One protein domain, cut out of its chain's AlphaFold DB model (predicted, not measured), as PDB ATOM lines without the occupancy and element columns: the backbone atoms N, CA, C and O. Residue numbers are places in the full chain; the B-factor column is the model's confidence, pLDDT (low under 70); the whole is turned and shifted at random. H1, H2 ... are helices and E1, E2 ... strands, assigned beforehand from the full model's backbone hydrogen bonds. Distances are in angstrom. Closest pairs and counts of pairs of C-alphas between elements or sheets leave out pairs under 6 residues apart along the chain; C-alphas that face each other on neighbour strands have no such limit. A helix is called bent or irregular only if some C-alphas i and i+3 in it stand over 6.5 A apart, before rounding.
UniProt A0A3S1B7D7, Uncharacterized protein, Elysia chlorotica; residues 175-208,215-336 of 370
ATOM      1  N   PHE A 175      69.110 -21.397  63.595       76.56
ATOM      2  CA  PHE A 175      68.700 -21.177  64.982       76.56
ATOM      3  C   PHE A 175      68.627 -19.689  65.363       76.56
ATOM      4  O   PHE A 175      67.903 -19.350  66.292       76.56
ATOM      5  N   LEU A 176      69.318 -18.796  64.640       74.44
ATOM      6  CA  LEU A 176      69.237 -17.350  64.865       74.44
ATOM      7  C   LEU A 176      68.097 -16.665  64.115       74.44
ATOM      8  O   LEU A 176      67.701 -15.566  64.498       74.44
ATOM      9  N   MET A 177      67.540 -17.297  63.079       77.94
ATOM     10  CA  MET A 177      66.495 -16.687  62.249       77.94
ATOM     11  C   MET A 177      65.299 -16.143  63.049       77.94
ATOM     12  O   MET A 177      64.856 -15.037  62.742       77.94
ATOM     13  N   PRO A 178      64.787 -16.826  64.096       76.75
ATOM     14  CA  PRO A 178      63.669 -16.314  64.894       76.75
ATOM     15  C   PRO A 178      63.992 -15.067  65.728       76.75
ATOM     16  O   PRO A 178      63.073 -14.466  66.296       76.75
ATOM     17  N   TYR A 179      65.274 -14.721  65.851       78.19
ATOM     18  CA  TYR A 179      65.801 -13.673  66.722       78.19
ATOM     19  C   TYR A 179      66.327 -12.453  65.964       78.19
ATOM     20  O   TYR A 179      66.722 -11.473  66.593       78.19
ATOM     21  N   ILE A 180      66.313 -12.490  64.632       81.75
ATOM     22  CA  ILE A 180      66.651 -11.322  63.821       81.75
ATOM     23  C   ILE A 180      65.636 -10.208  64.064       81.75
ATOM     24  O   ILE A 180      64.445 -10.463  64.242       81.75
ATOM     25  N   ASP A 181      66.145  -8.979  64.111       81.31
ATOM     26  CA  ASP A 181      65.421  -7.746  64.409       81.31
ATOM     27  C   ASP A 181      64.794  -7.736  65.817       81.31
ATOM     28  O   ASP A 181      64.010  -6.850  66.163       81.31
ATOM     29  N   LYS A 182      65.185  -8.690  66.676       80.25
ATOM     30  CA  LYS A 182      64.803  -8.754  68.088       80.25
ATOM     31  C   LYS A 182      65.986  -8.426  68.986       80.25
ATOM     32  O   LYS A 182      67.150  -8.626  68.643       80.25
ATOM     33  N   VAL A 183      65.659  -7.940  70.178       84.56
ATOM     34  CA  VAL A 183      66.621  -7.784  71.270       84.56
ATOM     35  C   VAL A 183      66.539  -9.028  72.144       84.56
ATOM     36  O   VAL A 183      65.524  -9.283  72.788       84.56
ATOM     37  N   LEU A 184      67.615  -9.801  72.167       84.19
ATOM     38  CA  LEU A 184      67.788 -10.924  73.072       84.19
ATOM     39  C   LEU A 184      68.382 -10.444  74.379       84.19
ATOM     40  O   LEU A 184      69.335  -9.669  74.398       84.19
ATOM     41  N   ARG A 185      67.848 -10.953  75.484       86.00
ATOM     42  CA  ARG A 185      68.469 -10.802  76.792       86.00
ATOM     43  C   ARG A 185      69.054 -12.140  77.203       86.00
ATOM     44  O   ARG A 185      68.339 -13.134  77.288       86.00
ATOM     45  N   LEU A 186      70.355 -12.154  77.440       87.75
ATOM     46  CA  LEU A 186      71.104 -13.347  77.797       87.75
ATOM     47  C   LEU A 186      71.583 -13.204  79.237       87.75
ATOM     48  O   LEU A 186      72.162 -12.181  79.592       87.75
ATOM     49  N   ARG A 187      71.323 -14.203  80.078       87.06
ATOM     50  CA  ARG A 187      71.828 -14.260  81.450       87.06
ATOM     51  C   ARG A 187      73.281 -14.709  81.422       87.06
ATOM     52  O   ARG A 187      73.611 -15.665  80.724       87.06
ATOM     53  N   LEU A 188      74.117 -14.040  82.203       88.25
ATOM     54  CA  LEU A 188      75.493 -14.445  82.438       88.25
ATOM     55  C   LEU A 188      75.563 -15.152  83.785       88.25
ATOM     56  O   LEU A 188      75.117 -14.620  84.802       88.25
ATOM     57  N   VAL A 189      76.090 -16.369  83.774       84.69
ATOM     58  CA  VAL A 189      76.341 -17.160  84.975       84.69
ATOM     59  C   VAL A 189      77.825 -17.463  85.000       84.69
ATOM     60  O   VAL A 189      78.352 -18.076  84.072       84.69
ATOM     61  N   PHE A 190      78.503 -16.989  86.037       83.31
ATOM     62  CA  PHE A 190      79.930 -17.206  86.200       83.31
ATOM     63  C   PHE A 190      80.240 -18.705  86.324       83.31
ATOM     64  O   PHE A 190      79.430 -19.454  86.865       83.31
ATOM     65  N   THR A 191      81.357 -19.152  85.743       77.38
ATOM     66  CA  THR A 191      81.641 -20.595  85.581       77.38
ATOM     67  C   THR A 191      82.856 -21.100  86.336       77.38
ATOM     68  O   THR A 191      82.996 -22.312  86.473       77.38
ATOM     69  N   ASP A 192      83.725 -20.212  86.817       81.00
ATOM     70  CA  ASP A 192      84.972 -20.607  87.466       81.00
ATOM     71  C   ASP A 192      84.791 -20.677  88.996       81.00
ATOM     72  O   ASP A 192      84.710 -19.633  89.651       81.00
ATOM     73  N   PRO A 193      84.746 -21.879  89.598       76.50
ATOM     74  CA  PRO A 193      84.538 -22.019  91.036       76.50
ATOM     75  C   PRO A 193      85.715 -21.486  91.864       76.50
ATOM     76  O   PRO A 193      85.507 -21.033  92.987       76.50
ATOM     77  N   LEU A 194      86.945 -21.501  91.330       77.38
ATOM     78  CA  LEU A 194      88.122 -20.990  92.040       77.38
ATOM     79  C   LEU A 194      88.070 -19.469  92.125       77.38
ATOM     80  O   LEU A 194      88.329 -18.891  93.178       77.38
ATOM     81  N   VAL A 195      87.702 -18.811  91.027       74.94
ATOM     82  CA  VAL A 195      87.529 -17.358  91.025       74.94
ATOM     83  C   VAL A 195      86.317 -16.954  91.860       74.94
ATOM     84  O   VAL A 195      86.390 -15.954  92.565       74.94
ATOM     85  N   GLU A 196      85.232 -17.730  91.863       74.88
ATOM     86  CA  GLU A 196      84.089 -17.474  92.746       74.88
ATOM     87  C   GLU A 196      84.491 -17.562  94.226       74.88
ATOM     88  O   GLU A 196      84.165 -16.664  95.009       74.88
ATOM     89  N   GLN A 197      85.276 -18.581  94.591       77.81
ATOM     90  CA  GLN A 197      85.837 -18.725  95.931       77.81
ATOM     91  C   GLN A 197      86.740 -17.537  96.292       77.81
ATOM     92  O   GLN A 197      86.528 -16.911  97.331       77.81
ATOM     93  N   MET A 198      87.686 -17.165  95.421       72.56
ATOM     94  CA  MET A 198      88.555 -16.003  95.640       72.56
ATOM     95  C   MET A 198      87.737 -14.714  95.785       72.56
ATOM     96  O   MET A 198      87.948 -13.947  96.717       72.56
ATOM     97  N   VAL A 199      86.742 -14.471  94.931       74.88
ATOM     98  CA  VAL A 199      85.871 -13.286  95.038       74.88
ATOM     99  C   VAL A 199      85.090 -13.276  96.355       74.88
ATOM    100  O   VAL A 199      84.845 -12.193  96.902       74.88
ATOM    101  N   GLY A 200      84.704 -14.446  96.869       73.06
ATOM    102  CA  GLY A 200      84.119 -14.613  98.198       73.06
ATOM    103  C   GLY A 200      85.092 -14.229  99.315       73.06
ATOM    104  O   GLY A 200      84.750 -13.417 100.172       73.06
ATOM    105  N   GLU A 201      86.325 -14.726  99.265       71.56
ATOM    106  CA  GLU A 201      87.376 -14.456 100.258       71.56
ATOM    107  C   GLU A 201      87.811 -12.978 100.259       71.56
ATOM    108  O   GLU A 201      87.848 -12.327 101.307       71.56
ATOM    109  N   TYR A 202      88.025 -12.397  99.074       67.44
ATOM    110  CA  TYR A 202      88.369 -10.984  98.888       67.44
ATOM    111  C   TYR A 202      87.191 -10.034  99.152       67.44
ATOM    112  O   TYR A 202      87.387  -8.827  99.276       67.44
ATOM    113  N   SER A 203      85.957 -10.537  99.284       61.34
ATOM    114  CA  SER A 203      84.778  -9.707  99.584       61.34
ATOM    115  C   SER A 203      84.835  -9.006 100.939       61.34
ATOM    116  O   SER A 203      84.194  -7.969 101.123       61.34
ATOM    117  N   HIS A 204      85.604  -9.567 101.870       60.34
ATOM    118  CA  HIS A 204      85.704  -9.105 103.249       60.34
ATOM    119  C   HIS A 204      86.871  -8.143 103.478       60.34
ATOM    120  O   HIS A 204      86.889  -7.421 104.481       60.34
ATOM    121  N   LEU A 205      87.828  -8.099 102.549       55.78
ATOM    122  CA  LEU A 205      88.952  -7.178 102.595       55.78
ATOM    123  C   LEU A 205      88.446  -5.809 102.139       55.78
ATOM    124  O   LEU A 205      88.181  -5.565 100.964       55.78
ATOM    125  N   ARG A 206      88.198  -4.938 103.122       54.41
ATOM    126  CA  ARG A 206      87.718  -3.568 102.912       54.41
ATOM    127  C   ARG A 206      88.573  -2.854 101.867       54.41
ATOM    128  O   ARG A 206      89.786  -3.021 101.867       54.41
ATOM    129  N   HIS A 207      87.918  -2.001 101.076       53.31
ATOM    130  CA  HIS A 207      88.521  -0.977 100.222       53.31
ATOM    131  C   HIS A 207      89.525  -0.134 101.023       53.31
ATOM    132  O   HIS A 207      89.172   0.885 101.618       53.31
ATOM    133  N   GLY A 208      90.761  -0.618 101.112       50.19
ATOM    134  CA  GLY A 208      91.904   0.129 101.596       50.19
ATOM    135  C   GLY A 208      92.247   1.167 100.543       50.19
ATOM    136  O   GLY A 208      92.389   0.849  99.369       50.19
ATOM    137  N   ASP A 215      93.798  -3.111  91.546       78.44
ATOM    138  CA  ASP A 215      94.174  -4.525  91.577       78.44
ATOM    139  C   ASP A 215      93.222  -5.324  90.659       78.44
ATOM    140  O   ASP A 215      91.995  -5.221  90.817       78.44
ATOM    141  N   PRO A 216      93.740  -6.132  89.713       82.94
ATOM    142  CA  PRO A 216      92.935  -7.028  88.888       82.94
ATOM    143  C   PRO A 216      91.909  -7.833  89.694       82.94
ATOM    144  O   PRO A 216      90.805  -8.079  89.217       82.94
ATOM    145  N   MET A 217      92.220  -8.207  90.938       82.31
ATOM    146  CA  MET A 217      91.285  -8.913  91.815       82.31
ATOM    147  C   MET A 217      90.070  -8.056  92.215       82.31
ATOM    148  O   MET A 217      88.950  -8.570  92.308       82.31
ATOM    149  N   MET A 218      90.252  -6.745  92.409       82.31
ATOM    150  CA  MET A 218      89.141  -5.822  92.660       82.31
ATOM    151  C   MET A 218      88.235  -5.692  91.438       82.31
ATOM    152  O   MET A 218      87.010  -5.720  91.592       82.31
ATOM    153  N   GLU A 219      88.812  -5.588  90.237       85.31
ATOM    154  CA  GLU A 219      88.029  -5.544  89.001       85.31
ATOM    155  C   GLU A 219      87.258  -6.852  88.792       85.31
ATOM    156  O   GLU A 219      86.049  -6.816  88.560       85.31
ATOM    157  N   ILE A 220      87.916  -8.006  88.959       87.88
ATOM    158  CA  ILE A 220      87.278  -9.326  88.860       87.88
ATOM    159  C   ILE A 220      86.084  -9.417  89.813       87.88
ATOM    160  O   ILE A 220      84.970  -9.737  89.396       87.88
ATOM    161  N   SER A 221      86.295  -9.075  91.085       84.50
ATOM    162  CA  SER A 221      85.246  -9.046  92.107       84.50
ATOM    163  C   SER A 221      84.088  -8.119  91.720       84.50
ATOM    164  O   SER A 221      82.918  -8.477  91.885       84.50
ATOM    165  N   HIS A 222      84.383  -6.943  91.159       83.88
ATOM    166  CA  HIS A 222      83.366  -6.010  90.686       83.88
ATOM    167  C   HIS A 222      82.570  -6.575  89.501       83.88
ATOM    168  O   HIS A 222      81.338  -6.516  89.514       83.88
ATOM    169  N   LEU A 223      83.241  -7.136  88.492       86.88
ATOM    170  CA  LEU A 223      82.598  -7.701  87.304       86.88
ATOM    171  C   LEU A 223      81.716  -8.899  87.665       86.88
ATOM    172  O   LEU A 223      80.547  -8.910  87.290       86.88
ATOM    173  N   VAL A 224      82.215  -9.845  88.465       85.25
ATOM    174  CA  VAL A 224      81.444 -11.025  88.908       85.25
ATOM    175  C   VAL A 224      80.176 -10.619  89.668       85.25
ATOM    176  O   VAL A 224      79.126 -11.238  89.506       85.25
ATOM    177  N   ARG A 225      80.236  -9.553  90.475       81.62
ATOM    178  CA  ARG A 225      79.089  -9.099  91.280       81.62
ATOM    179  C   ARG A 225      78.079  -8.255  90.526       81.62
ATOM    180  O   ARG A 225      76.931  -8.212  90.960       81.62
ATOM    181  N   ASN A 226      78.495  -7.555  89.473       84.94
ATOM    182  CA  ASN A 226      77.661  -6.537  88.834       84.94
ATOM    183  C   ASN A 226      77.268  -6.896  87.393       84.94
ATOM    184  O   ASN A 226      76.237  -6.426  86.916       84.94
ATOM    185  N   VAL A 227      78.028  -7.729  86.682       87.69
ATOM    186  CA  VAL A 227      77.707  -8.132  85.306       87.69
ATOM    187  C   VAL A 227      76.770  -9.339  85.334       87.69
ATOM    188  O   VAL A 227      77.171 -10.450  85.664       87.69
ATOM    189  N   HIS A 228      75.500  -9.125  84.982       84.44
ATOM    190  CA  HIS A 228      74.460 -10.161  85.127       84.44
ATOM    191  C   HIS A 228      73.828 -10.616  83.817       84.44
ATOM    192  O   HIS A 228      73.297 -11.724  83.723       84.44
ATOM    193  N   SER A 229      73.784  -9.738  82.817       89.69
ATOM    194  CA  SER A 229      73.139 -10.060  81.549       89.69
ATOM    195  C   SER A 229      73.722  -9.260  80.399       89.69
ATOM    196  O   SER A 229      74.192  -8.141  80.597       89.69
ATOM    197  N   LEU A 230      73.620  -9.816  79.199       92.19
ATOM    198  CA  LEU A 230      73.859  -9.124  77.944       92.19
ATOM    199  C   LEU A 230      72.520  -8.810  77.284       92.19
ATOM    200  O   LEU A 230      71.589  -9.616  77.331       92.19
ATOM    201  N   LYS A 231      72.429  -7.655  76.634       91.75
ATOM    202  CA  LYS A 231      71.435  -7.404  75.595       91.75
ATOM    203  C   LYS A 231      72.140  -7.541  74.256       91.75
ATOM    204  O   LYS A 231      73.145  -6.881  74.024       91.75
ATOM    205  N   VAL A 232      71.618  -8.409  73.409       91.44
ATOM    206  CA  VAL A 232      72.165  -8.705  72.091       91.44
ATOM    207  C   VAL A 232      71.095  -8.390  71.066       91.44
ATOM    208  O   VAL A 232      70.005  -8.950  71.133       91.44
ATOM    209  N   GLN A 233      71.379  -7.497  70.130       90.25
ATOM    210  CA  GLN A 233      70.475  -7.220  69.021       90.25
ATOM    211  C   GLN A 233      71.107  -7.718  67.732       90.25
ATOM    212  O   GLN A 233      72.221  -7.321  67.408       90.25
ATOM    213  N   PHE A 234      70.377  -8.552  66.998       86.56
ATOM    214  CA  PHE A 234      70.743  -8.953  65.644       86.56
ATOM    215  C   PHE A 234      69.934  -8.129  64.655       86.56
ATOM    216  O   PHE A 234      68.714  -8.028  64.797       86.56
ATOM    217  N   LYS A 235      70.594  -7.555  63.657       86.25
ATOM    218  CA  LYS A 235      69.965  -6.770  62.592       86.25
ATOM    219  C   LYS A 235      70.585  -7.118  61.255       86.25
ATOM    220  O   LYS A 235      71.713  -7.591  61.178       86.25
ATOM    221  N   HIS A 236      69.864  -6.853  60.178       83.06
ATOM    222  CA  HIS A 236      70.502  -6.779  58.869       83.06
ATOM    223  C   HIS A 236      71.316  -5.486  58.780       83.06
ATOM    224  O   HIS A 236      70.821  -4.422  59.145       83.06
ATOM    225  N   SER A 237      72.550  -5.579  58.290       80.50
ATOM    226  CA  SER A 237      73.401  -4.413  58.089       80.50
ATOM    227  C   SER A 237      72.781  -3.471  57.055       80.50
ATOM    228  O   SER A 237      72.467  -3.876  55.931       80.50
ATOM    229  N   GLU A 238      72.628  -2.201  57.430       79.94
ATOM    230  CA  GLU A 238      72.195  -1.132  56.521       79.94
ATOM    231  C   GLU A 238      73.294  -0.789  55.504       79.94
ATOM    232  O   GLU A 238      73.005  -0.474  54.349       79.94
ATOM    233  N   ASN A 239      74.559  -0.929  55.915       75.50
ATOM    234  CA  ASN A 239      75.738  -0.617  55.105       75.50
ATOM    235  C   ASN A 239      76.044  -1.707  54.068       75.50
ATOM    236  O   ASN A 239      76.538  -1.410  52.980       75.50
ATOM    237  N   MET A 240      75.769  -2.974  54.394       70.38
ATOM    238  CA  MET A 240      76.034  -4.119  53.519       70.38
ATOM    239  C   MET A 240      74.826  -5.053  53.463       70.38
ATOM    240  O   MET A 240      74.606  -5.882  54.345       70.38
ATOM    241  N   THR A 241      74.049  -4.944  52.382       69.81
ATOM    242  CA  THR A 241      72.809  -5.711  52.209       69.81
ATOM    243  C   THR A 241      73.050  -7.221  52.345       69.81
ATOM    244  O   THR A 241      73.799  -7.818  51.576       69.81
ATOM    245  N   GLY A 242      72.369  -7.843  53.311       67.44
ATOM    246  CA  GLY A 242      72.425  -9.283  53.577       67.44
ATOM    247  C   GLY A 242      73.382  -9.692  54.698       67.44
ATOM    248  O   GLY A 242      73.178 -10.752  55.284       67.44
ATOM    249  N   LEU A 243      74.361  -8.861  55.067       71.50
ATOM    250  CA  LEU A 243      75.256  -9.194  56.176       71.50
ATOM    251  C   LEU A 243      74.591  -8.959  57.538       71.50
ATOM    252  O   LEU A 243      73.762  -8.053  57.669       71.50
ATOM    253  N   PRO A 244      74.941  -9.761  58.558       76.50
ATOM    254  CA  PRO A 244      74.560  -9.464  59.922       76.50
ATOM    255  C   PRO A 244      75.246  -8.222  60.450       76.50
ATOM    256  O   PRO A 244      76.435  -8.008  60.228       76.50
ATOM    257  N   ASP A 245      74.484  -7.477  61.230       85.50
ATOM    258  CA  ASP A 245      74.983  -6.535  62.206       85.50
ATOM    259  C   ASP A 245      74.546  -7.001  63.599       85.50
ATOM    260  O   ASP A 245      73.470  -7.590  63.781       85.50
ATOM    261  N   MET A 246      75.405  -6.783  64.585       89.00
ATOM    262  CA  MET A 246      75.194  -7.240  65.947       89.00
ATOM    263  C   MET A 246      75.620  -6.158  66.919       89.00
ATOM    264  O   MET A 246      76.748  -5.676  66.879       89.00
ATOM    265  N   THR A 247      74.733  -5.824  67.850       92.00
ATOM    266  CA  THR A 247      75.080  -4.965  68.981       92.00
ATOM    267  C   THR A 247      75.048  -5.777  70.262       92.00
ATOM    268  O   THR A 247      74.137  -6.577  70.492       92.00
ATOM    269  N   VAL A 248      76.067  -5.586  71.096       94.06
ATOM    270  CA  VAL A 248      76.191  -6.239  72.399       94.06
ATOM    271  C   VAL A 248      76.257  -5.157  73.463       94.06
ATOM    272  O   VAL A 248      77.051  -4.224  73.374       94.06
ATOM    273  N   VAL A 249      75.405  -5.264  74.475       94.38
ATOM    274  CA  VAL A 249      75.359  -4.327  75.597       94.38
ATOM    275  C   VAL A 249      75.429  -5.116  76.895       94.38
ATOM    276  O   VAL A 249      74.528  -5.894  77.210       94.38
ATOM    277  N   GLU A 250      76.478  -4.888  77.674       93.75
ATOM    278  CA  GLU A 250      76.595  -5.417  79.028       93.75
ATOM    279  C   GLU A 250      75.664  -4.654  79.976       93.75
ATOM    280  O   GLU A 250      75.652  -3.420  80.022       93.75
ATOM    281  N   SER A 251      74.898  -5.395  80.773       90.00
ATOM    282  CA  SER A 251      74.086  -4.851  81.856       90.00
ATOM    283  C   SER A 251      74.818  -5.014  83.184       90.00
ATOM    284  O   SER A 251      74.910  -6.122  83.719       90.00
ATOM    285  N   HIS A 252      75.236  -3.883  83.744       87.38
ATOM    286  CA  HIS A 252      75.864  -3.764  85.053       87.38
ATOM    287  C   HIS A 252      74.788  -3.411  86.088       87.38
ATOM    288  O   HIS A 252      74.285  -2.282  86.138       87.38
ATOM    289  N   GLY A 253      74.367  -4.398  86.874       77.00
ATOM    290  CA  GLY A 253      73.461  -4.215  88.002       77.00
ATOM    291  C   GLY A 253      74.206  -3.736  89.243       77.00
ATOM    292  O   GLY A 253      75.366  -4.064  89.453       77.00
ATOM    293  N   GLY A 254      73.534  -2.941  90.074       58.75
ATOM    294  CA  GLY A 254      74.012  -2.644  91.419       58.75
ATOM    295  C   GLY A 254      73.387  -3.602  92.426       58.75
ATOM    296  O   GLY A 254      72.172  -3.805  92.428       58.75
ATOM    297  N   VAL A 255      74.200  -4.157  93.322       52.06
ATOM    298  CA  VAL A 255      73.716  -4.970  94.441       52.06
ATOM    299  C   VAL A 255      72.758  -4.138  95.319       52.06
ATOM    300  O   VAL A 255      73.132  -3.091  95.842       52.06
ATOM    301  N   LYS A 256      71.531  -4.652  95.498       50.78
ATOM    302  CA  LYS A 256      70.447  -4.202  96.404       50.78
ATOM    303  C   LYS A 256      69.698  -2.894  96.049       50.78
ATOM    304  O   LYS A 256      70.167  -1.775  96.221       50.78
ATOM    305  N   ARG A 257      68.424  -3.102  95.687       47.75
ATOM    306  CA  ARG A 257      67.206  -2.278  95.864       47.75
ATOM    307  C   ARG A 257      67.121  -0.831  95.342       47.75
ATOM    308  O   ARG A 257      65.987  -0.403  95.182       47.75
ATOM    309  N   LEU A 258      68.193  -0.095  95.023       46.94
ATOM    310  CA  LEU A 258      68.057   1.321  94.590       46.94
ATOM    311  C   LEU A 258      69.112   1.852  93.592       46.94
ATOM    312  O   LEU A 258      69.126   3.048  93.307       46.94
ATOM    313  N   ARG A 259      70.013   1.029  93.040       57.41
ATOM    314  CA  ARG A 259      71.070   1.540  92.141       57.41
ATOM    315  C   ARG A 259      70.676   1.483  90.662       57.41
ATOM    316  O   ARG A 259      70.223   0.456  90.165       57.41
ATOM    317  N   ARG A 260      70.892   2.609  89.971       66.69
ATOM    318  CA  ARG A 260      70.741   2.801  88.519       66.69
ATOM    319  C   ARG A 260      71.522   1.714  87.774       66.69
ATOM    320  O   ARG A 260      72.737   1.623  87.939       66.69
ATOM    321  N   VAL A 261      70.827   0.906  86.970       73.81
ATOM    322  CA  VAL A 261      71.460  -0.057  86.057       73.81
ATOM    323  C   VAL A 261      72.330   0.727  85.081       73.81
ATOM    324  O   VAL A 261      71.852   1.683  84.462       73.81
ATOM    325  N   ARG A 262      73.604   0.354  84.968       83.75
ATOM    326  CA  ARG A 262      74.516   0.917  83.971       83.75
ATOM    327  C   ARG A 262      74.574  -0.028  82.779       83.75
ATOM    328  O   ARG A 262      74.628  -1.244  82.943       83.75
ATOM    329  N   TYR A 263      74.546   0.542  81.586       88.56
ATOM    330  CA  TYR A 263      74.686  -0.198  80.342       88.56
ATOM    331  C   TYR A 263      76.005   0.202  79.699       88.56
ATOM    332  O   TYR A 263      76.294   1.394  79.604       88.56
ATOM    333  N   ARG A 264      76.799  -0.783  79.281       91.62
ATOM    334  CA  ARG A 264      78.035  -0.562  78.527       91.62
ATOM    335  C   ARG A 264      77.867  -1.185  77.154       91.62
ATOM    336  O   ARG A 264      77.680  -2.394  77.046       91.62
ATOM    337  N   THR A 265      77.890  -0.357  76.116       93.44
ATOM    338  CA  THR A 265      77.915  -0.845  74.737       93.44
ATOM    339  C   THR A 265      79.288  -1.430  74.459       93.44
ATOM    340  O   THR A 265      80.300  -0.764  74.666       93.44
ATOM    341  N   MET A 266      79.310  -2.674  74.001       93.19
ATOM    342  CA  MET A 266      80.523  -3.393  73.661       93.19
ATOM    343  C   MET A 266      80.688  -3.360  72.138       93.19
ATOM    344  O   MET A 266      79.874  -3.971  71.436       93.19
ATOM    345  N   PRO A 267      81.683  -2.630  71.604       89.44
ATOM    346  CA  PRO A 267      81.866  -2.519  70.164       89.44
ATOM    347  C   PRO A 267      82.264  -3.879  69.584       89.44
ATOM    348  O   PRO A 267      83.285  -4.453  69.964       89.44
ATOM    349  N   VAL A 268      81.439  -4.397  68.675       89.50
ATOM    350  CA  VAL A 268      81.728  -5.616  67.911       89.50
ATOM    351  C   VAL A 268      82.673  -5.236  66.775       89.50
ATOM    352  O   VAL A 268      82.352  -4.369  65.966       89.50
ATOM    353  N   THR A 269      83.838  -5.873  66.714       88.31
ATOM    354  CA  THR A 269      84.821  -5.664  65.646       88.31
ATOM    355  C   THR A 269      84.586  -6.620  64.486       88.31
ATOM    356  O   THR A 269      84.714  -6.224  63.328       88.31
ATOM    357  N   TRP A 270      84.210  -7.869  64.772       85.62
ATOM    358  CA  TRP A 270      83.862  -8.848  63.748       85.62
ATOM    359  C   TRP A 270      82.933  -9.946  64.276       85.62
ATOM    360  O   TRP A 270      82.826 -10.192  65.481       85.62
ATOM    361  N   ILE A 271      82.251 -10.605  63.339       86.69
ATOM    362  CA  ILE A 271      81.327 -11.711  63.593       86.69
ATOM    363  C   ILE A 271      81.785 -12.906  62.755       86.69
ATOM    364  O   ILE A 271      81.847 -12.816  61.530       86.69
ATOM    365  N   ASP A 272      82.094 -14.017  63.416       85.62
ATOM    366  CA  ASP A 272      82.266 -15.327  62.799       85.62
ATOM    367  C   ASP A 272      80.924 -16.035  62.675       85.62
ATOM    368  O   ASP A 272      80.178 -16.168  63.654       85.62
ATOM    369  N   LEU A 273      80.669 -16.560  61.485       82.62
ATOM    370  CA  LEU A 273      79.545 -17.437  61.201       82.62
ATOM    371  C   LEU A 273      80.126 -18.692  60.564       82.62
ATOM    372  O   LEU A 273      80.357 -18.747  59.352       82.62
ATOM    373  N   ASP A 274      80.373 -19.710  61.382       74.25
ATOM    374  CA  ASP A 274      80.763 -21.006  60.850       74.25
ATOM    375  C   ASP A 274      79.506 -21.678  60.271       74.25
ATOM    376  O   ASP A 274      78.467 -21.785  60.913       74.25
ATOM    377  N   HIS A 275      79.561 -22.102  59.010       68.81
ATOM    378  CA  HIS A 275      78.466 -22.853  58.386       68.81
ATOM    379  C   HIS A 275      78.575 -24.355  58.678       68.81
ATOM    380  O   HIS A 275      77.619 -25.097  58.475       68.81
ATOM    381  N   ARG A 276      79.748 -24.826  59.121       74.75
ATOM    382  CA  ARG A 276      80.004 -26.232  59.463       74.75
ATOM    383  C   ARG A 276      79.601 -26.548  60.892       74.75
ATOM    384  O   ARG A 276      79.267 -27.688  61.198       74.75
ATOM    385  N   LYS A 277      79.649 -25.542  61.761       80.06
ATOM    386  CA  LYS A 277      79.177 -25.600  63.140       80.06
ATOM    387  C   LYS A 277      78.119 -24.529  63.286       80.06
ATOM    388  O   LYS A 277      78.462 -23.386  63.040       80.06
ATOM    389  N   PRO A 278      76.880 -24.836  63.691       80.00
ATOM    390  CA  PRO A 278      75.840 -23.827  63.854       80.00
ATOM    391  C   PRO A 278      76.180 -22.915  65.042       80.00
ATOM    392  O   PRO A 278      75.581 -23.007  66.096       80.00
ATOM    393  N   MET A 279      77.169 -22.045  64.922       85.06
ATOM    394  CA  MET A 279      77.613 -21.168  65.992       85.06
ATOM    395  C   MET A 279      77.857 -19.771  65.452       85.06
ATOM    396  O   MET A 279      78.241 -19.584  64.299       85.06
ATOM    397  N   VAL A 280      77.623 -18.794  66.311       87.56
ATOM    398  CA  VAL A 280      77.917 -17.393  66.068       87.56
ATOM    399  C   VAL A 280      78.899 -16.940  67.114       87.56
ATOM    400  O   VAL A 280      78.634 -17.057  68.311       87.56
ATOM    401  N   LYS A 281      80.034 -16.431  66.650       91.38
ATOM    402  CA  LYS A 281      81.067 -15.869  67.505       91.38
ATOM    403  C   LYS A 281      81.197 -14.390  67.187       91.38
ATOM    404  O   LYS A 281      81.556 -14.023  66.082       91.38
ATOM    405  N   ALA A 282      80.884 -13.535  68.145       91.38
ATOM    406  CA  ALA A 282      81.079 -12.099  68.038       91.38
ATOM    407  C   ALA A 282      82.270 -11.697  68.893       91.38
ATOM    408  O   ALA A 282      82.350 -12.066  70.064       91.38
ATOM    409  N   VAL A 283      83.189 -10.945  68.308       90.94
ATOM    410  CA  VAL A 283      84.405 -10.506  68.985       90.94
ATOM    411  C   VAL A 283      84.428  -8.992  68.983       90.94
ATOM    412  O   VAL A 283      84.138  -8.355  67.972       90.94
ATOM    413  N   GLY A 284      84.750  -8.423  70.135       91.38
ATOM    414  CA  GLY A 284      85.131  -7.027  70.286       91.38
ATOM    415  C   GLY A 284      86.539  -6.927  70.853       91.38
ATOM    416  O   GLY A 284      87.198  -7.931  71.105       91.38
ATOM    417  N   GLU A 285      87.007  -5.706  71.095       88.81
ATOM    418  CA  GLU A 285      88.336  -5.487  71.688       88.81
ATOM    419  C   GLU A 285      88.461  -6.094  73.091       88.81
ATOM    420  O   GLU A 285      89.515  -6.583  73.484       88.81
ATOM    421  N   GLN A 286      87.362  -6.071  73.842       91.75
ATOM    422  CA  GLN A 286      87.339  -6.420  75.260       91.75
ATOM    423  C   GLN A 286      86.560  -7.698  75.558       91.75
ATOM    424  O   GLN A 286      86.469  -8.098  76.717       91.75
ATOM    425  N   PHE A 287      85.957  -8.327  74.550       95.31
ATOM    426  CA  PHE A 287      85.093  -9.475  74.777       95.31
ATOM    427  C   PHE A 287      85.056 -10.444  73.602       95.31
ATOM    428  O   PHE A 287      85.285 -10.077  72.449       95.31
ATOM    429  N   GLU A 288      84.659 -11.669  73.910       95.56
ATOM    430  CA  GLU A 288      84.309 -12.698  72.945       95.56
ATOM    431  C   GLU A 288      82.998 -13.359  73.384       95.56
ATOM    432  O   GLU A 288      82.881 -13.873  74.490       95.56
ATOM    433  N   LEU A 289      81.983 -13.334  72.524       95.38
ATOM    434  CA  LEU A 289      80.686 -13.961  72.754       95.38
ATOM    435  C   LEU A 289      80.497 -15.096  71.754       95.38
ATOM    436  O   LEU A 289      80.419 -14.850  70.557       95.38
ATOM    437  N   THR A 290      80.350 -16.318  72.247       93.25
ATOM    438  CA  THR A 290      80.072 -17.502  71.438       93.25
ATOM    439  C   THR A 290      78.685 -18.044  71.767       93.25
ATOM    440  O   THR A 290      78.391 -18.359  72.917       93.25
ATOM    441  N   LEU A 291      77.833 -18.179  70.752       90.06
ATOM    442  CA  LEU A 291      76.472 -18.708  70.840       90.06
ATOM    443  C   LEU A 291      76.312 -19.888  69.878       90.06
ATOM    444  O   LEU A 291      76.668 -19.784  68.711       90.06
ATOM    445  N   GLY A 292      75.749 -20.994  70.341       88.25
ATOM    446  CA  GLY A 292      75.372 -22.162  69.553       88.25
ATOM    447  C   GLY A 292      73.871 -22.442  69.645       88.25
ATOM    448  O   GLY A 292      73.143 -21.725  70.344       88.25
ATOM    449  N   PRO A 293      73.376 -23.481  68.947       82.19
ATOM    450  CA  PRO A 293      72.004 -23.905  69.091       82.19
ATOM    451  C   PRO A 293      71.756 -24.343  70.535       82.19
ATOM    452  O   PRO A 293      72.652 -24.893  71.183       82.19
ATOM    453  N   PRO A 294      70.523 -24.165  71.025       72.25
ATOM    454  CA  PRO A 294      70.108 -24.820  72.251       72.25
ATOM    455  C   PRO A 294      70.363 -26.329  72.141       72.25
ATOM    456  O   PRO A 294      70.023 -26.938  71.124       72.25
ATOM    457  N   SER A 295      70.985 -26.932  73.160       69.06
ATOM    458  CA  SER A 295      71.243 -28.376  73.135       69.06
ATOM    459  C   SER A 295      69.926 -29.146  73.003       69.06
ATOM    460  O   SER A 295      68.991 -28.934  73.774       69.06
ATOM    461  N   ALA A 296      69.873 -30.058  72.028       62.56
ATOM    462  CA  ALA A 296      68.695 -30.873  71.735       62.56
ATOM    463  C   ALA A 296      68.368 -31.888  72.844       62.56
ATOM    464  O   ALA A 296      67.271 -32.437  72.862       62.56
ATOM    465  N   THR A 297      69.314 -32.151  73.749       56.66
ATOM    466  CA  THR A 297      69.161 -33.110  74.851       56.66
ATOM    467  C   THR A 297      68.678 -32.473  76.149       56.66
ATOM    468  O   THR A 297      68.512 -33.192  77.127       56.66
ATOM    469  N   LEU A 298      68.498 -31.149  76.192       52.97
ATOM    470  CA  LEU A 298      68.024 -30.473  77.396       52.97
ATOM    471  C   LEU A 298      66.540 -30.768  77.600       52.97
ATOM    472  O   LEU A 298      65.706 -30.494  76.736       52.97
ATOM    473  N   THR A 299      66.231 -31.328  78.758       50.62
ATOM    474  CA  THR A 299      64.873 -31.632  79.202       50.62
ATOM    475  C   THR A 299      64.366 -30.540  80.134       50.62
ATOM    476  O   THR A 299      65.146 -29.750  80.663       50.62
ATOM    477  N   SER A 300      63.048 -30.495  80.361       47.97
ATOM    478  CA  SER A 300      62.430 -29.585  81.337       47.97
ATOM    479  C   SER A 300      63.037 -29.676  82.740       47.97
ATOM    480  O   SER A 300      62.921 -28.733  83.515       47.97
ATOM    481  N   ASP A 301      63.669 -30.805  83.055       47.12
ATOM    482  CA  ASP A 301      64.151 -31.156  84.387       47.12
ATOM    483  C   ASP A 301      65.593 -30.675  84.633       47.12
ATOM    484  O   ASP A 301      66.018 -30.561  85.781       47.12
ATOM    485  N   ASP A 302      66.319 -30.277  83.580       46.44
ATOM    486  CA  ASP A 302      67.632 -29.612  83.679       46.44
ATOM    487  C   ASP A 302      67.513 -28.152  84.181       46.44
ATOM    488  O   ASP A 302      68.492 -27.403  84.269       46.44
ATOM    489  N   PHE A 303      66.291 -27.715  84.494       50.09
ATOM    490  CA  PHE A 303      65.901 -26.336  84.751       50.09
ATOM    491  C   PHE A 303      65.536 -26.125  86.232       50.09
ATOM    492  O   PHE A 303      64.373 -25.965  86.596       50.09
ATOM    493  N   TYR A 304      66.544 -26.122  87.110       43.31
ATOM    494  CA  TYR A 304      66.356 -26.068  88.573       43.31
ATOM    495  C   TYR A 304      66.037 -24.671  89.152       43.31
ATOM    496  O   TYR A 304      65.770 -24.543  90.351       43.31
ATOM    497  N   ASP A 305      66.043 -23.612  88.336       43.75
ATOM    498  CA  ASP A 305      65.699 -22.266  88.802       43.75
ATOM    499  C   ASP A 305      64.167 -22.158  88.887       43.75
ATOM    500  O   ASP A 305      63.487 -21.942  87.884       43.75
ATOM    501  N   GLY A 306      63.623 -22.310  90.102       41.19
ATOM    502  CA  GLY A 306      62.188 -22.331  90.452       41.19
ATOM    503  C   GLY A 306      61.335 -21.103  90.076       41.19
ATOM    504  O   GLY A 306      60.260 -20.912  90.636       41.19
ATOM    505  N   ASN A 307      61.785 -20.287  89.122       49.97
ATOM    506  CA  ASN A 307      61.083 -19.147  88.534       49.97
ATOM    507  C   ASN A 307      60.496 -19.445  87.137       49.97
ATOM    508  O   ASN A 307      59.985 -18.531  86.493       49.97
ATOM    509  N   GLY A 308      60.588 -20.685  86.635       47.12
ATOM    510  CA  GLY A 308      60.120 -21.037  85.285       47.12
ATOM    511  C   GLY A 308      61.022 -20.512  84.158       47.12
ATOM    512  O   GLY A 308      60.607 -20.460  83.000       47.12
ATOM    513  N   GLU A 309      62.252 -20.107  84.482       48.53
ATOM    514  CA  GLU A 309      63.259 -19.748  83.484       48.53
ATOM    515  C   GLU A 309      63.725 -21.014  82.751       48.53
ATOM    516  O   GLU A 309      63.866 -22.071  83.358       48.53
ATOM    517  N   THR A 310      63.963 -20.923  81.443       50.62
ATOM    518  CA  THR A 310      64.504 -22.024  80.631       50.62
ATOM    519  C   THR A 310      66.025 -21.842  80.526       50.62
ATOM    520  O   THR A 310      66.470 -21.082  79.662       50.62
ATOM    521  N   PRO A 311      66.870 -22.452  81.382       49.50
ATOM    522  CA  PRO A 311      68.313 -22.347  81.255       49.50
ATOM    523  C   PRO A 311      68.792 -23.291  80.161       49.50
ATOM    524  O   PRO A 311      69.455 -24.295  80.400       49.50
ATOM    525  N   THR A 312      68.501 -22.937  78.916       63.22
ATOM    526  CA  THR A 312      69.296 -23.472  77.827       63.22
ATOM    527  C   THR A 312      70.634 -22.749  77.822       63.22
ATOM    528  O   THR A 312      70.687 -21.537  77.593       63.22
ATOM    529  N   LEU A 313      71.712 -23.484  78.109       65.19
ATOM    530  CA  LEU A 313      73.064 -23.018  77.829       65.19
ATOM    531  C   LEU A 313      73.165 -22.753  76.325       65.19
ATOM    532  O   LEU A 313      72.971 -23.661  75.520       65.19
ATOM    533  N   LEU A 314      73.450 -21.507  75.968       79.38
ATOM    534  CA  LEU A 314      73.645 -21.094  74.583       79.38
ATOM    535  C   LEU A 314      75.108 -21.009  74.213       79.38
ATOM    536  O   LEU A 314      75.432 -21.119  73.042       79.38
ATOM    537  N   GLY A 315      75.993 -20.809  75.181       88.94
ATOM    538  CA  GLY A 315      77.419 -20.772  74.914       88.94
ATOM    539  C   GLY A 315      78.179 -20.020  75.987       88.94
ATOM    540  O   GLY A 315      77.858 -20.131  77.173       88.94
ATOM    541  N   THR A 316      79.196 -19.283  75.570       93.06
ATOM    542  CA  THR A 316      80.185 -18.673  76.454       93.06
ATOM    543  C   THR A 316      80.369 -17.200  76.143       93.06
ATOM    544  O   THR A 316      80.206 -16.743  75.013       93.06
ATOM    545  N   TYR A 317      80.693 -16.447  77.180       95.38
ATOM    546  CA  TYR A 317      81.044 -15.048  77.098       95.38
ATOM    547  C   TYR A 317      82.348 -14.843  77.856       95.38
ATOM    548  O   TYR A 317      82.398 -15.058  79.065       95.38
ATOM    549  N   GLU A 318      83.397 -14.465  77.143       95.19
ATOM    550  CA  GLU A 318      84.682 -14.092  77.714       95.19
ATOM    551  C   GLU A 318      84.799 -12.571  77.765       95.19
ATOM    552  O   GLU A 318      84.527 -11.882  76.780       95.19
ATOM    553  N   ARG A 319      85.240 -12.046  78.907       94.31
ATOM    554  CA  ARG A 319      85.483 -10.622  79.136       94.31
ATOM    555  C   ARG A 319      86.925 -10.430  79.586       94.31
ATOM    556  O   ARG A 319      87.304 -10.950  80.633       94.31
ATOM    557  N   CYS A 320      87.726  -9.702  78.810       93.12
ATOM    558  CA  CYS A 320      89.056  -9.268  79.250       93.12
ATOM    559  C   CYS A 320      88.915  -8.318  80.445       93.12
ATOM    560  O   CYS A 320      87.860  -7.707  80.594       93.12
ATOM    561  N   LEU A 321      89.934  -8.159  81.282       91.00
ATOM    562  CA  LEU A 321      89.925  -7.098  82.297       91.00
ATOM    563  C   LEU A 321      90.377  -5.770  81.679       91.00
ATOM    564  O   LEU A 321      91.226  -5.755  80.789       91.00
ATOM    565  N   ASP A 322      89.802  -4.661  82.133       88.56
ATOM    566  CA  ASP A 322      90.201  -3.318  81.720       88.56
ATOM    567  C   ASP A 322      91.588  -2.964  82.298       88.56
ATOM    568  O   ASP A 322      92.363  -2.280  81.630       88.56
ATOM    569  N   THR A 323      91.935  -3.464  83.494       86.94
ATOM    570  CA  THR A 323      93.243  -3.224  84.138       86.94
ATOM    571  C   THR A 323      94.309  -4.262  83.791       86.94
ATOM    572  O   THR A 323      95.497  -3.984  83.922       86.94
ATOM    573  N   ALA A 324      93.901  -5.447  83.327       89.25
ATOM    574  CA  ALA A 324      94.788  -6.561  82.979       89.25
ATOM    575  C   ALA A 324      94.255  -7.333  81.751       89.25
ATOM    576  O   ALA A 324      93.679  -8.417  81.904       89.25
ATOM    577  N   PRO A 325      94.402  -6.793  80.524       88.12
ATOM    578  CA  PRO A 325      93.805  -7.352  79.303       88.12
ATOM    579  C   PRO A 325      94.240  -8.783  78.960       88.12
ATOM    580  O   PRO A 325      93.549  -9.487  78.223       88.12
ATOM    581  N   GLU A 326      95.383  -9.228  79.483       88.94
ATOM    582  CA  GLU A 326      95.876 -10.600  79.366       88.94
ATOM    583  C   GLU A 326      95.051 -11.609  80.179       88.94
ATOM    584  O   GLU A 326      95.100 -12.812  79.911       88.94
ATOM    585  N   ARG A 327      94.273 -11.135  81.158       89.44
ATOM    586  CA  ARG A 327      93.361 -11.948  81.962       89.44
ATOM    587  C   ARG A 327      91.946 -11.865  81.411       89.44
ATOM    588  O   ARG A 327      91.466 -10.800  81.025       89.44
ATOM    589  N   ARG A 328      91.251 -13.004  81.425       90.81
ATOM    590  CA  ARG A 328      89.877 -13.133  80.936       90.81
ATOM    591  C   ARG A 328      88.989 -13.809  81.965       90.81
ATOM    592  O   ARG A 328      89.395 -14.772  82.609       90.81
ATOM    593  N   LEU A 329      87.766 -13.315  82.079       91.94
ATOM    594  CA  LEU A 329      86.691 -13.926  82.844       91.94
ATOM    595  C   LEU A 329      85.740 -14.647  81.908       91.94
ATOM    596  O   LEU A 329      85.302 -14.067  80.918       91.94
ATOM    597  N   THR A 330      85.384 -15.877  82.262       92.94
ATOM    598  CA  THR A 330      84.495 -16.710  81.453       92.94
ATOM    599  C   THR A 330      83.150 -16.890  82.142       92.94
ATOM    600  O   THR A 330      83.043 -17.372  83.274       92.94
ATOM    601  N   PHE A 331      82.099 -16.525  81.423       91.44
ATOM    602  CA  PHE A 331      80.713 -16.676  81.826       91.44
ATOM    603  C   PHE A 331      80.029 -17.684  80.904       91.44
ATOM    604  O   PHE A 331      80.194 -17.656  79.684       91.44
ATOM    605  N   SER A 332      79.199 -18.542  81.480       89.25
ATOM    606  CA  SER A 332      78.209 -19.298  80.723       89.25
ATOM    607  C   SER A 332      77.039 -18.390  80.376       89.25
ATOM    608  O   SER A 332      76.566 -17.600  81.199       89.25
ATOM    609  N   VAL A 333      76.570 -18.506  79.140       89.12
ATOM    610  CA  VAL A 333      75.497 -17.685  78.587       89.12
ATOM    611  C   VAL A 333      74.234 -18.521  78.509       89.12
ATOM    612  O   VAL A 333      74.224 -19.584  77.887       89.12
ATOM    613  N   ARG A 334      73.152 -18.044  79.123       85.31
ATOM    614  CA  ARG A 334      71.850 -18.726  79.144       85.31
ATOM    615  C   ARG A 334      70.760 -17.807  78.608       85.31
ATOM    616  O   ARG A 334      70.867 -16.587  78.739       85.31
ATOM    617  N   PHE A 335      69.695 -18.358  78.028       74.88
ATOM    618  CA  PHE A 335      68.522 -17.537  77.709       74.88
ATOM    619  C   PHE A 335      67.908 -16.968  78.995       74.88
ATOM    620  O   PHE A 335      67.661 -17.696  79.952       74.88
ATOM    621  N   TYR A 336      67.656 -15.660  79.011       68.88
ATOM    622  CA  TYR A 336      66.791 -15.042  80.011       68.88
ATOM    623  C   TYR A 336      65.350 -15.110  79.483       68.88
ATOM    624  O   TYR A 336      65.128 -14.867  78.295       68.88
TER     625      TYR A 336
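This is residues 175 to 208 and 215 to 336 of the 370 residues of an uncharacterized protein of Elysia chlorotica (UniProt A0A3S1B7D7). One antiparallel sheet of nine strands is curled like part of a barrel and folded back on itself, so that E4, E3, E2 and E1 make one wall and E8, E7, E6 and E5 the wall facing it, with their strands crossed and E9 as the hinge. H3 packs at one end of this fold with H2 beyond it, the short H1 lies towards the other end, and residues 292 to 312 make a long loop away from the sheet. The printed part has 156 residues with three named helices and nine named strands, in the order H1 E1 H2 H3 E2 E3 E4 E5 E6 E7 E8 E9; across the sheet the order is E4 E3 E2 E1 E9 E8 E7 E6 E5. The class is mixed, helices and strands; the whole is compact, with a radius of gyration of the C-alphas of 16.7 A and spans of 53 by 40 by 33 A.

The longest strand is E2, residues 227 to 236, 27.4 A from first to last C-alpha. E3 holds residues 244 to 252, 25.8 A, and E4 residues 262 to 266. E1, residues 183 to 190, measures 22.1 A and begins with C-alpha 183 at (66.621, -7.784, 71.270). E9, residues 328 to 335, measures 22.0 A and ends with C-alpha 335 at (68.522, -17.537, 77.709). E8 is residues 313 to 320, 21.1 A, E7 residues 287 to 291, E6 residues 279 to 284 and E5 residues 268 to 274. H3, residues 216 to 226, measures 15.3 A, and H2, residues 193 to 202, measures 14.1 A. H1, residues 175 to 179, begins with C-alpha 175 at (68.700, -21.177, 64.982); it is irregular, but only just, with C-alphas 175 and 178 7.0 A apart.

The strongly twisted sheet is a folded sheet, one sheet bent back into two leaves that face each other, with 58 pairs of C-alphas within 11 A between the leaves. E1 and the hinge E9 are antiparallel at 127 degrees, with N 187 and O 334 2.8 A apart, within hydrogen-bond range. On the other side of E1, E2 is antiparallel to it at 147 degrees, with N 184 and O 232 at 2.7 A. E2, E3 and E4 form a meander, each strand the antiparallel neighbour of the one before; N 231 and O 249 are 2.8 A apart in the hairpin of E2 and E3, and N 250 and O 264 2.8 A in that of E3 and E4. E5 to E9 form a second meander of hairpins, with N 272 and O 281 at 2.7 A between E5 and E6, N 282 and O 289 at 2.8 A between E6 and E7, N 290 and O 316 at 2.8 A between E7 and E8, and N 317 and O 331 at 2.8 A between E8 and E9. The edge strands E4 and E5 meet only through their link; E4 runs on into E5 at 62 degrees across a break of 1 residue. The closest C-alphas of E3 and E5 are those of Thr 247 and Val 268, 6.8 A apart. H3 is on the sheet at a height of 9.2 A, over E8 and slantwise to the strands, at 40 degrees to E8 on the local plane. H2 is not on the sheet but touches H3, about perpendicular at 77 degrees, with the C-alphas of Val 199 and Ser 221 closest at 5.2 A. H1 is on the sheet at a height of 8.0 A, only just over none of its strands, with 2 of its C-alphas falling on E2; it is apart from H2 and H3. In H2 and H3 every O i to N i+4 pair is within hydrogen-bond range; in H1 0 of 1 is, and 1 of 2 O i to N i+3 pairs.

The two C-alphas farthest apart, those of Gly 208 and Thr 241, are 53.3 A apart. Residues 209 to 214 are not printed, and C-alphas 208 and 215 are 11.3 A apart across this cut, in the link from H2 to H3. Of the links that are printed whole, that from E7 to E8 is long, with 21 residues whose C-alphas lie 13 to 24 A from the mean of all C-alphas. The model's mean pLDDT over the printed part is 78.0, and 37 residues are under 70, among them 202 to 208, 254 to 260 and 295 to 313.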